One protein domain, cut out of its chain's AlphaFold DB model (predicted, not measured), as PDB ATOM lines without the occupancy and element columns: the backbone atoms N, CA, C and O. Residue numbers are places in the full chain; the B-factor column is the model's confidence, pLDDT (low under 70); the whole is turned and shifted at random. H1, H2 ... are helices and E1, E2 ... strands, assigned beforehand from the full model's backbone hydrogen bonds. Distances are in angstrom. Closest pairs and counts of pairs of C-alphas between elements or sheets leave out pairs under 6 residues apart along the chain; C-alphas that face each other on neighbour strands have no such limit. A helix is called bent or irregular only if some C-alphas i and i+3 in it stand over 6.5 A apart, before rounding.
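Overview. This is residues 171 to 250 of the 538 residues of an uncharacterized protein of Helicobacter sp. MIT 01-3238 (UniProt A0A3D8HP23). What is the main picture? A small sheet of four strands has the helix H2 along one face and the short helix H1 over the opposite face, while the last helix, H3, leads away from this body as an arm whose residues 241 to 250 stick out. What is printed? There are 80 residues with three named helices and four named strands, in the order H1 E1 E2 E3 H2 E4 H3; the class is mixed, helices and strands, and the sheet, in the order E3 E2 E1 E4, is mixed too. How spread out is it? It is only just compact, close to loose, with a radius of gyration of the C-alphas of 13.7 A, and it is elongated, spanning 44 by 28 by 20 A.

Along the chain. Where are the strands? E1 is residues 183 to 187, E2 190 to 195, E3 198 to 204 and E4 229 to 232. E3, the longest, measures 18.1 A from C-alpha 198 at (11.946, -7.553, 94.133) to C-alpha 204. Where are the helices? H1 is residues 171 to 177 and begins at C-alpha 171 at (3.609, 0.034, 93.814); it is irregular, with C-alphas 171 and 174 7.1 A apart. H2 is residues 208 to 222, 20.6 A long, and H3 is residues 235 to 250, 22.3 A long, ending at C-alpha 250 at (-28.773, -10.055, 111.300).

Arrangement. How is the sheet joined? E1, E2 and E3 form a meander, each strand the antiparallel neighbour of the one before, and E1 and E2, like E2 and E3, are a hairpin; N 185 and O 192 are 2.7 A apart, N 193 and O 201 2.7 A. E4 is parallel to E1 at 11 degrees, with N 230 and O 184 2.8 A apart. E3, H2 and E4 form a split strand-helix-strand unit, two strands running the same way with E2 and E1 between them, and its crossover is right-handed. Which helices are on it? H2 has a height over the sheet of 9.9 A and runs along the strands, at 13 degrees to E2 on the local plane; the closest C-alphas of H2 and E3 are those of Thr 214 and Cys 203, 7.4 A. H1, on the opposite face at a height of 9.6 A, is only just slantwise to the strands, at 58 degrees to E1 on the local plane; their closest C-alphas are those of Pro 174 and Phe 185, 7.5 A. Where is H3? It is not on the sheet; H2 and H3 are close but not clearly touching, their closest C-alphas being those of Glu 208 and Ile 236, 7.7 A. How are the helix backbones formed? In H2 and H3 every O i to N i+4 pair is within hydrogen-bond range; in H1 1 of 3 is, beside 3 of 4 O i to N i+3 pairs.

Size, cuts and confidence. How large is it? The two C-alphas farthest apart are those of Asp 198 and Gln 250, 44.3 A. Is it continuous? The printed part has no cut and no long link. Where is confidence low? The mean pLDDT of the printed part is 76.1, and residues 171 to 173, 175 to 179, 225 to 240 and 243 are under 70.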
ATOM      1  N   LEU A 171       2.557   1.039  93.868       63.03
ATOM      2  CA  LEU A 171       3.609   0.034  93.814       63.03
ATOM      3  C   LEU A 171       4.825   0.297  94.703       63.03
ATOM      4  O   LEU A 171       5.416  -0.655  95.187       63.03
ATOM      5  N   LEU A 172       5.185   1.548  94.969       66.12
ATOM      6  CA  LEU A 172       6.332   1.901  95.801       66.12
ATOM      7  C   LEU A 172       6.004   1.986  97.298       66.12
ATOM      8  O   LEU A 172       6.924   2.093  98.103       66.12
ATOM      9  N   LEU A 173       4.727   1.927  97.691       66.25
ATOM     10  CA  LEU A 173       4.329   2.054  99.095       66.25
ATOM     11  C   LEU A 173       4.984   0.999 100.010       66.25
ATOM     12  O   LEU A 173       5.433   1.388 101.086       66.25
ATOM     13  N   PRO A 174       5.116  -0.288  99.616       70.12
ATOM     14  CA  PRO A 174       5.752  -1.294 100.467       70.12
ATOM     15  C   PRO A 174       7.214  -0.967 100.792       70.12
ATOM     16  O   PRO A 174       7.657  -1.229 101.904       70.12
ATOM     17  N   PHE A 175       7.936  -0.292  99.886       64.94
ATOM     18  CA  PHE A 175       9.309   0.174 100.131       64.94
ATOM     19  C   PHE A 175       9.397   1.354 101.107       64.94
ATOM     20  O   PHE A 175      10.464   1.637 101.640       64.94
ATOM     21  N   GLY A 176       8.297   2.079 101.325       63.22
ATOM     22  CA  GLY A 176       8.214   3.093 102.379       63.22
ATOM     23  C   GLY A 176       7.930   2.500 103.763       63.22
ATOM     24  O   GLY A 176       8.093   3.194 104.765       63.22
ATOM     25  N   ILE A 177       7.483   1.241 103.822       66.06
ATOM     26  CA  ILE A 177       7.140   0.537 105.064       66.06
ATOM     27  C   ILE A 177       8.312  -0.347 105.504       66.06
ATOM     28  O   ILE A 177       8.690  -0.301 106.675       66.06
ATOM     29  N   GLU A 178       8.903  -1.090 104.565       65.25
ATOM     30  CA  GLU A 178      10.002  -2.033 104.784       65.25
ATOM     31  C   GLU A 178      11.162  -1.760 103.815       65.25
ATOM     32  O   GLU A 178      10.945  -1.471 102.640       65.25
ATOM     33  N   GLU A 179      12.411  -1.915 104.271       67.81
ATOM     34  CA  GLU A 179      13.593  -1.767 103.400       67.81
ATOM     35  C   GLU A 179      13.661  -2.849 102.305       67.81
ATOM     36  O   GLU A 179      14.209  -2.624 101.223       67.81
ATOM     37  N   MET A 180      13.114  -4.037 102.583       76.31
ATOM     38  CA  MET A 180      13.166  -5.221 101.722       76.31
ATOM     39  C   MET A 180      11.817  -5.959 101.722       76.31
ATOM     40  O   MET A 180      11.738  -7.075 102.245       76.31
ATOM     41  N   PRO A 181      10.757  -5.361 101.139       79.19
ATOM     42  CA  PRO A 181       9.410  -5.902 101.238       79.19
ATOM     43  C   PRO A 181       9.356  -7.339 100.722       79.19
ATOM     44  O   PRO A 181       9.926  -7.661  99.676       79.19
ATOM     45  N   SER A 182       8.697  -8.216 101.475       81.38
ATOM     46  CA  SER A 182       8.483  -9.616 101.102       81.38
ATOM     47  C   SER A 182       7.088 -10.053 101.521       81.38
ATOM     48  O   SER A 182       6.761 -10.039 102.699       81.38
ATOM     49  N   GLY A 183       6.263 -10.473 100.567       85.50
ATOM     50  CA  GLY A 183       4.872 -10.830 100.823       85.50
ATOM     51  C   GLY A 183       3.932 -10.344  99.734       85.50
ATOM     52  O   GLY A 183       4.354  -9.778  98.722       85.50
ATOM     53  N   VAL A 184       2.642 -10.605  99.930       85.06
ATOM     54  CA  VAL A 184       1.593 -10.081  99.057       85.06
ATOM     55  C   VAL A 184       1.041  -8.813  99.689       85.06
ATOM     56  O   VAL A 184       0.670  -8.811 100.852       85.06
ATOM     57  N   PHE A 185       0.971  -7.740  98.917       84.06
ATOM     58  CA  PHE A 185       0.471  -6.446  99.343       84.06
ATOM     59  C   PHE A 185      -0.733  -6.082  98.495       84.06
ATOM     60  O   PHE A 185      -0.627  -6.047  97.269       84.06
ATOM     61  N   LEU A 186      -1.873  -5.797  99.122       81.00
ATOM     62  CA  LEU A 186      -3.053  -5.332  98.405       81.00
ATOM     63  C   LEU A 186      -3.303  -3.853  98.692       81.00
ATOM     64  O   LEU A 186      -3.950  -3.469  99.665       81.00
ATOM     65  N   LEU A 187      -2.822  -3.000  97.798       79.94
ATOM     66  CA  LEU A 187      -3.012  -1.560  97.904       79.94
ATOM     67  C   LEU A 187      -4.200  -1.139  97.053       79.94
ATOM     68  O   LEU A 187      -4.120  -1.077  95.827       79.94
ATOM     69  N   HIS A 188      -5.312  -0.822  97.711       79.19
ATOM     70  CA  HIS A 188      -6.604  -0.648  97.050       79.19
ATOM     71  C   HIS A 188      -6.997  -1.906  96.260       79.19
ATOM     72  O   HIS A 188      -7.280  -2.949  96.832       79.19
ATOM     73  N   ASN A 189      -6.994  -1.799  94.936       78.00
ATOM     74  CA  ASN A 189      -7.347  -2.862  94.008       78.00
ATOM     75  C   ASN A 189      -6.093  -3.433  93.326       78.00
ATOM     76  O   ASN A 189      -6.205  -4.208  92.388       78.00
ATOM     77  N   TRP A 190      -4.895  -3.013  93.733       80.69
ATOM     78  CA  TRP A 190      -3.629  -3.483  93.182       80.69
ATOM     79  C   TRP A 190      -3.006  -4.510  94.113       80.69
ATOM     80  O   TRP A 190      -2.548  -4.166  95.201       80.69
ATOM     81  N   LEU A 191      -2.984  -5.764  93.674       86.00
ATOM     82  CA  LEU A 191      -2.259  -6.827  94.341       86.00
ATOM     83  C   LEU A 191      -0.833  -6.851  93.811       86.00
ATOM     84  O   LEU A 191      -0.615  -6.925  92.606       86.00
ATOM     85  N   MET A 192       0.139  -6.822  94.708       87.56
ATOM     86  CA  MET A 192       1.552  -6.950  94.381       87.56
ATOM     87  C   MET A 192       2.158  -8.062  95.206       87.56
ATOM     88  O   MET A 192       1.798  -8.245  96.361       87.56
ATOM     89  N   PHE A 193       3.103  -8.780  94.635       87.06
ATOM     90  CA  PHE A 193       3.877  -9.792  95.318       87.06
ATOM     91  C   PHE A 193       5.348  -9.417  95.232       87.06
ATOM     92  O   PHE A 193       5.915  -9.311  94.140       87.06
ATOM     93  N   TYR A 194       5.936  -9.209  96.402       84.69
ATOM     94  CA  TYR A 194       7.349  -8.936  96.571       84.69
ATOM     95  C   TYR A 194       8.059 -10.143  97.176       84.69
ATOM     96  O   TYR A 194       7.519 -10.818  98.053       84.69
ATOM     97  N   GLU A 195       9.296 -10.380  96.760       84.50
ATOM     98  CA  GLU A 195      10.191 -11.338  97.402       84.50
ATOM     99  C   GLU A 195      11.587 -10.728  97.499       84.50
ATOM    100  O   GLU A 195      12.201 -10.393  96.489       84.50
ATOM    101  N   ASN A 196      12.084 -10.558  98.726       83.12
ATOM    102  CA  ASN A 196      13.378  -9.942  99.012       83.12
ATOM    103  C   ASN A 196      13.549  -8.570  98.329       83.12
ATOM    104  O   ASN A 196      14.610  -8.259  97.780       83.12
ATOM    105  N   GLY A 197      12.501  -7.742  98.361       76.88
ATOM    106  CA  GLY A 197      12.486  -6.408  97.766       76.88
ATOM    107  C   GLY A 197      12.326  -6.373  96.245       76.88
ATOM    108  O   GLY A 197      12.249  -5.284  95.682       76.88
ATOM    109  N   ASP A 198      12.242  -7.514  95.564       75.06
ATOM    110  CA  ASP A 198      11.946  -7.553  94.133       75.06
ATOM    111  C   ASP A 198      10.439  -7.723  93.910       75.06
ATOM    112  O   ASP A 198       9.819  -8.641  94.443       75.06
ATOM    113  N   LEU A 199       9.841  -6.840  93.103       81.38
ATOM    114  CA  LEU A 199       8.459  -6.998  92.643       81.38
ATOM    115  C   LEU A 199       8.407  -8.151  91.639       81.38
ATOM    116  O   LEU A 199       8.836  -7.993  90.490       81.38
ATOM    117  N   LEU A 200       7.881  -9.295  92.065       81.12
ATOM    118  CA  LEU A 200       7.788 -10.494  91.236       81.12
ATOM    119  C   LEU A 200       6.496 -10.556  90.426       81.12
ATOM    120  O   LEU A 200       6.498 -11.111  89.327       81.12
ATOM    121  N   TYR A 201       5.407 -10.008  90.962       84.25
ATOM    122  CA  TYR A 201       4.106 -10.033  90.304       84.25
ATOM    123  C   TYR A 201       3.236  -8.857  90.744       84.25
ATOM    124  O   TYR A 201       3.244  -8.475  91.911       84.25
ATOM    125  N   ASP A 202       2.453  -8.306  89.824       86.25
ATOM    126  CA  ASP A 202       1.472  -7.262  90.078       86.25
ATOM    127  C   ASP A 202       0.202  -7.481  89.239       86.25
ATOM    128  O   ASP A 202       0.254  -7.876  88.076       86.25
ATOM    129  N   CYS A 203      -0.968  -7.255  89.836       83.94
ATOM    130  CA  CYS A 203      -2.260  -7.420  89.176       83.94
ATOM    131  C   CYS A 203      -3.291  -6.438  89.727       83.94
ATOM    132  O   CYS A 203      -3.406  -6.239  90.936       83.94
ATOM    133  N   TYR A 204      -4.084  -5.854  88.830       78.69
ATOM    134  CA  TYR A 204      -5.274  -5.102  89.207       78.69
ATOM    135  C   TYR A 204      -6.465  -6.048  89.389       78.69
ATOM    136  O   TYR A 204      -6.927  -6.665  88.428       78.69
ATOM    137  N   CYS A 205      -6.975  -6.122  90.611       81.06
ATOM    138  CA  CYS A 205      -8.142  -6.887  91.013       81.06
ATOM    139  C   CYS A 205      -9.354  -5.946  91.101       81.06
ATOM    140  O   CYS A 205      -9.506  -5.185  92.052       81.06
ATOM    141  N   ASP A 206     -10.220  -5.986  90.093       79.94
ATOM    142  CA  ASP A 206     -11.485  -5.234  90.034       79.94
ATOM    143  C   ASP A 206     -12.649  -5.938  90.750       79.94
ATOM    144  O   ASP A 206     -13.718  -5.356  90.938       79.94
ATOM    145  N   SER A 207     -12.440  -7.192  91.140       83.12
ATOM    146  CA  SER A 207     -13.438  -8.087  91.704       83.12
ATOM    147  C   SER A 207     -12.787  -9.081  92.665       83.12
ATOM    148  O   SER A 207     -11.581  -9.333  92.617       83.12
ATOM    149  N   GLU A 208     -13.609  -9.646  93.546       82.00
ATOM    150  CA  GLU A 208     -13.207 -10.683  94.500       82.00
ATOM    151  C   GLU A 208     -12.769 -11.967  93.787       82.00
ATOM    152  O   GLU A 208     -11.706 -12.492  94.091       82.00
ATOM    153  N   GLU A 209     -13.502 -12.391  92.754       85.00
ATOM    154  CA  GLU A 209     -13.145 -13.542  91.912       85.00
ATOM    155  C   GLU A 209     -11.746 -13.373  91.301       85.00
ATOM    156  O   GLU A 209     -10.891 -14.246  91.428       85.00
ATOM    157  N   ARG A 210     -11.449 -12.200  90.728       80.38
ATOM    158  CA  ARG A 210     -10.130 -11.920  90.145       80.38
ATOM    159  C   ARG A 210      -9.011 -11.896  91.184       80.38
ATOM    160  O   ARG A 210      -7.878 -12.283  90.883       80.38
ATOM    161  N   LEU A 211      -9.301 -11.431  92.398       86.00
ATOM    162  CA  LEU A 211      -8.363 -11.507  93.513       86.00
ATOM    163  C   LEU A 211      -8.091 -12.961  93.900       86.00
ATOM    164  O   LEU A 211      -6.927 -13.324  94.051       86.00
ATOM    165  N   GLU A 212      -9.128 -13.785  94.042       84.44
ATOM    166  CA  GLU A 212      -8.997 -15.205  94.370       84.44
ATOM    167  C   GLU A 212      -8.209 -15.961  93.301       84.44
ATOM    168  O   GLU A 212      -7.267 -16.679  93.637       84.44
ATOM    169  N   GLU A 213      -8.521 -15.745  92.022       87.50
ATOM    170  CA  GLU A 213      -7.768 -16.297  90.893       87.50
ATOM    171  C   GLU A 213      -6.295 -15.888  90.957       87.50
ATOM    172  O   GLU A 213      -5.398 -16.715  90.780       87.50
ATOM    173  N   THR A 214      -6.034 -14.616  91.262       86.50
ATOM    174  CA  THR A 214      -4.676 -14.084  91.380       86.50
ATOM    175  C   THR A 214      -3.933 -14.706  92.564       86.50
ATOM    176  O   THR A 214      -2.782 -15.119  92.426       86.50
ATOM    177  N   LEU A 215      -4.571 -14.817  93.728       85.81
ATOM    178  CA  LEU A 215      -3.988 -15.455  94.907       85.81
ATOM    179  C   LEU A 215      -3.743 -16.948  94.665       85.81
ATOM    180  O   LEU A 215      -2.700 -17.469  95.054       85.81
ATOM    181  N   HIS A 216      -4.663 -17.635  93.986       85.19
ATOM    182  CA  HIS A 216      -4.496 -19.027  93.585       85.19
ATOM    183  C   HIS A 216      -3.319 -19.188  92.617       85.19
ATOM    184  O   HIS A 216      -2.491 -20.083  92.799       85.19
ATOM    185  N   PHE A 217      -3.195 -18.300  91.627       88.00
ATOM    186  CA  PHE A 217      -2.038 -18.256  90.738       88.00
ATOM    187  C   PHE A 217      -0.741 -18.067  91.525       88.00
ATOM    188  O   PHE A 217       0.202 -18.825  91.320       88.00
ATOM    189  N   LEU A 218      -0.695 -17.123  92.469       86.75
ATOM    190  CA  LEU A 218       0.500 -16.889  93.279       86.75
ATOM    191  C   LEU A 218       0.877 -18.106  94.131       86.75
ATOM    192  O   LEU A 218       2.054 -18.464  94.199       86.75
ATOM    193  N   ARG A 219      -0.112 -18.786  94.723       84.81
ATOM    194  CA  ARG A 219       0.092 -20.046  95.459       84.81
ATOM    195  C   ARG A 219       0.679 -21.131  94.558       84.81
ATOM    196  O   ARG A 219       1.635 -21.798  94.950       84.81
ATOM    197  N   ALA A 220       0.127 -21.292  93.357       83.88
ATOM    198  CA  ALA A 220       0.548 -22.317  92.407       83.88
ATOM    199  C   ALA A 220       1.928 -22.027  91.792       83.88
ATOM    200  O   ALA A 220       2.749 -22.933  91.676       83.88
ATOM    201  N   ALA A 221       2.191 -20.776  91.412       81.88
ATOM    202  CA  ALA A 221       3.399 -20.375  90.695       81.88
ATOM    203  C   ALA A 221       4.611 -20.179  91.618       81.88
ATOM    204  O   ALA A 221       5.726 -20.515  91.229       81.88
ATOM    205  N   TYR A 222       4.400 -19.663  92.834       82.25
ATOM    206  CA  TYR A 222       5.483 -19.314  93.765       82.25
ATOM    207  C   TYR A 222       5.527 -20.211  95.014       82.25
ATOM    208  O   TYR A 222       6.331 -19.978  95.914       82.25
ATOM    209  N   GLY A 223       4.675 -21.241  95.105       81.50
ATOM    210  CA  GLY A 223       4.718 -22.253  96.173       81.50
ATOM    211  C   GLY A 223       4.393 -21.740  97.583       81.50
ATOM    212  O   GLY A 223       4.568 -22.461  98.565       81.50
ATOM    213  N   LYS A 224       3.914 -20.499  97.717       72.25
ATOM    214  CA  LYS A 224       3.508 -19.908  98.997       72.25
ATOM    215  C   LYS A 224       2.112 -20.414  99.344       72.25
ATOM    216  O   LYS A 224       1.143 -19.922  98.786       72.25
ATOM    217  N   GLN A 225       1.994 -21.378 100.259       59.47
ATOM    218  CA  GLN A 225       0.689 -21.968 100.602       59.47
ATOM    219  C   GLN A 225      -0.290 -20.952 101.214       59.47
ATOM    220  O   GLN A 225      -1.485 -21.059 100.967       59.47
ATOM    221  N   ASN A 226       0.210 -19.926 101.909       57.69
ATOM    222  CA  ASN A 226      -0.573 -18.799 102.413       57.69
ATOM    223  C   ASN A 226       0.302 -17.542 102.439       57.69
ATOM    224  O   ASN A 226       0.976 -17.303 103.440       57.69
ATOM    225  N   PRO A 227       0.371 -16.758 101.352       64.12
ATOM    226  CA  PRO A 227       0.987 -15.451 101.459       64.12
ATOM    227  C   PRO A 227       0.115 -14.602 102.388       64.12
ATOM    228  O   PRO A 227      -1.055 -14.363 102.085       64.12
ATOM    229  N   GLU A 228       0.657 -14.184 103.530       66.12
ATOM    230  CA  GLU A 228       0.010 -13.159 104.343       66.12
ATOM    231  C   GLU A 228      -0.151 -11.909 103.472       66.12
ATOM    232  O   GLU A 228       0.817 -11.422 102.878       66.12
ATOM    233  N   VAL A 229      -1.397 -11.452 103.320       65.88
ATOM    234  CA  VAL A 229      -1.703 -10.233 102.575       65.88
ATOM    235  C   VAL A 229      -1.503  -9.067 103.533       65.88
ATOM    236  O   VAL A 229      -2.375  -8.756 104.346       65.88
ATOM    237  N   ALA A 230      -0.327  -8.455 103.470       61.09
ATOM    238  CA  ALA A 230       0.002  -7.272 104.238       61.09
ATOM    239  C   ALA A 230      -0.660  -6.062 103.566       61.09
ATOM    240  O   ALA A 230      -0.309  -5.694 102.449       61.09
ATOM    241  N   TYR A 231      -1.607  -5.438 104.271       58.81
ATOM    242  CA  TYR A 231      -2.388  -4.264 103.856       58.81
ATOM    243  C   TYR A 231      -3.642  -4.562 103.016       58.81
ATOM    244  O   TYR A 231      -3.597  -5.260 102.007       58.81
ATOM    245  N   LEU A 232      -4.766  -3.983 103.454       56.19
ATOM    246  CA  LEU A 232      -6.101  -4.106 102.868       56.19
ATOM    247  C   LEU A 232      -6.706  -2.705 102.707       56.19
ATOM    248  O   LEU A 232      -6.962  -2.025 103.695       56.19
ATOM    249  N   GLY A 233      -6.946  -2.290 101.463       59.41
ATOM    250  CA  GLY A 233      -7.736  -1.102 101.120       59.41
ATOM    251  C   GLY A 233      -8.697  -1.393  99.960       59.41
ATOM    252  O   GLY A 233      -8.779  -2.522  99.484       59.41
ATOM    253  N   GLY A 234      -9.416  -0.386  99.457       64.81
ATOM    254  CA  GLY A 234     -10.194  -0.506  98.209       64.81
ATOM    255  C   GLY A 234     -11.462  -1.367  98.307       64.81
ATOM    256  O   GLY A 234     -12.200  -1.292  99.291       64.81
ATOM    257  N   PHE A 235     -11.767  -2.154  97.263       61.31
ATOM    258  CA  PHE A 235     -13.032  -2.907  97.198       61.31
ATOM    259  C   PHE A 235     -13.173  -3.943  98.319       61.31
ATOM    260  O   PHE A 235     -14.297  -4.208  98.742       61.31
ATOM    261  N   ILE A 236     -12.061  -4.486  98.831       63.75
ATOM    262  CA  ILE A 236     -12.106  -5.429  99.953       63.75
ATOM    263  C   ILE A 236     -12.500  -4.718 101.236       63.75
ATOM    264  O   ILE A 236     -13.317  -5.242 101.982       63.75
ATOM    265  N   GLN A 237     -12.013  -3.500 101.470       68.94
ATOM    266  CA  GLN A 237     -12.454  -2.720 102.622       68.94
ATOM    267  C   GLN A 237     -13.956  -2.426 102.545       68.94
ATOM    268  O   GLN A 237     -14.677  -2.667 103.508       68.94
ATOM    269  N   ASN A 238     -14.458  -2.064 101.360       69.31
ATOM    270  CA  ASN A 238     -15.898  -1.921 101.131       69.31
ATOM    271  C   ASN A 238     -16.666  -3.240 101.340       69.31
ATOM    272  O   ASN A 238     -17.812  -3.224 101.790       69.31
ATOM    273  N   HIS A 239     -16.077  -4.384 100.982       65.19
ATOM    274  CA  HIS A 239     -16.687  -5.698 101.179       65.19
ATOM    275  C   HIS A 239     -16.729  -6.072 102.666       65.19
ATOM    276  O   HIS A 239     -17.783  -6.465 103.155       65.19
ATOM    277  N   ILE A 240     -15.633  -5.864 103.400       66.88
ATOM    278  CA  ILE A 240     -15.546  -6.040 104.856       66.88
ATOM    279  C   ILE A 240     -16.581  -5.149 105.550       66.88
ATOM    280  O   ILE A 240     -17.331  -5.614 106.403       66.88
ATOM    281  N   GLU A 241     -16.695  -3.885 105.146       72.62
ATOM    282  CA  GLU A 241     -17.703  -2.967 105.678       72.62
ATOM    283  C   GLU A 241     -19.129  -3.453 105.401       72.62
ATOM    284  O   GLU A 241     -19.962  -3.466 106.309       72.62
ATOM    285  N   LYS A 242     -19.427  -3.904 104.174       75.62
ATOM    286  CA  LYS A 242     -20.739  -4.471 103.820       75.62
ATOM    287  C   LYS A 242     -21.045  -5.749 104.594       75.62
ATOM    288  O   LYS A 242     -22.179  -5.922 105.037       75.62
ATOM    289  N   TYR A 243     -20.059  -6.622 104.768       69.62
ATOM    290  CA  TYR A 243     -20.186  -7.850 105.542       69.62
ATOM    291  C   TYR A 243     -20.484  -7.537 107.010       69.62
ATOM    292  O   TYR A 243     -21.477  -8.017 107.554       69.62
ATOM    293  N   ASN A 244     -19.719  -6.626 107.615       70.31
ATOM    294  CA  ASN A 244     -19.941  -6.157 108.983       70.31
ATOM    295  C   ASN A 244     -21.318  -5.482 109.142       70.31
ATOM    296  O   ASN A 244     -21.999  -5.672 110.152       70.31
ATOM    297  N   GLN A 245     -21.788  -4.746 108.128       79.38
ATOM    298  CA  GLN A 245     -23.146  -4.185 108.090       79.38
ATOM    299  C   GLN A 245     -24.243  -5.253 107.932       79.38
ATOM    300  O   GLN A 245     -25.354  -5.079 108.435       79.38
ATOM    301  N   ALA A 246     -23.983  -6.343 107.211       76.56
ATOM    302  CA  ALA A 246     -24.930  -7.444 107.064       76.56
ATOM    303  C   ALA A 246     -25.040  -8.255 108.365       76.56
ATOM    304  O   ALA A 246     -26.153  -8.541 108.810       76.56
ATOM    305  N   GLN A 247     -23.901  -8.540 109.001       74.88
ATOM    306  CA  GLN A 247     -23.799  -9.175 110.318       74.88
ATOM    307  C   GLN A 247     -24.542  -8.360 111.387       74.88
ATOM    308  O   GLN A 247     -25.392  -8.897 112.099       74.88
ATOM    309  N   SER A 248     -24.335  -7.039 111.435       77.62
ATOM    310  CA  SER A 248     -25.033  -6.180 112.403       77.62
ATOM    311  C   SER A 248     -26.552  -6.172 112.204       77.62
ATOM    312  O   SER A 248     -27.297  -6.271 113.178       77.62
ATOM    313  N   LYS A 249     -27.039  -6.163 110.954       87.75
ATOM    314  CA  LYS A 249     -28.478  -6.278 110.649       87.75
ATOM    315  C   LYS A 249     -29.068  -7.633 111.038       87.75
ATOM    316  O   LYS A 249     -30.225  -7.688 111.457       87.75
ATOM    317  N   GLN A 250     -28.323  -8.726 110.874       83.81
ATOM    318  CA  GLN A 250     -28.773 -10.055 111.300       83.81
ATOM    319  C   GLN A 250     -28.851 -10.150 112.826       83.81
ATOM    320  O   GLN A 250     -29.857 -10.625 113.355       83.81
TER     321      GLN A 250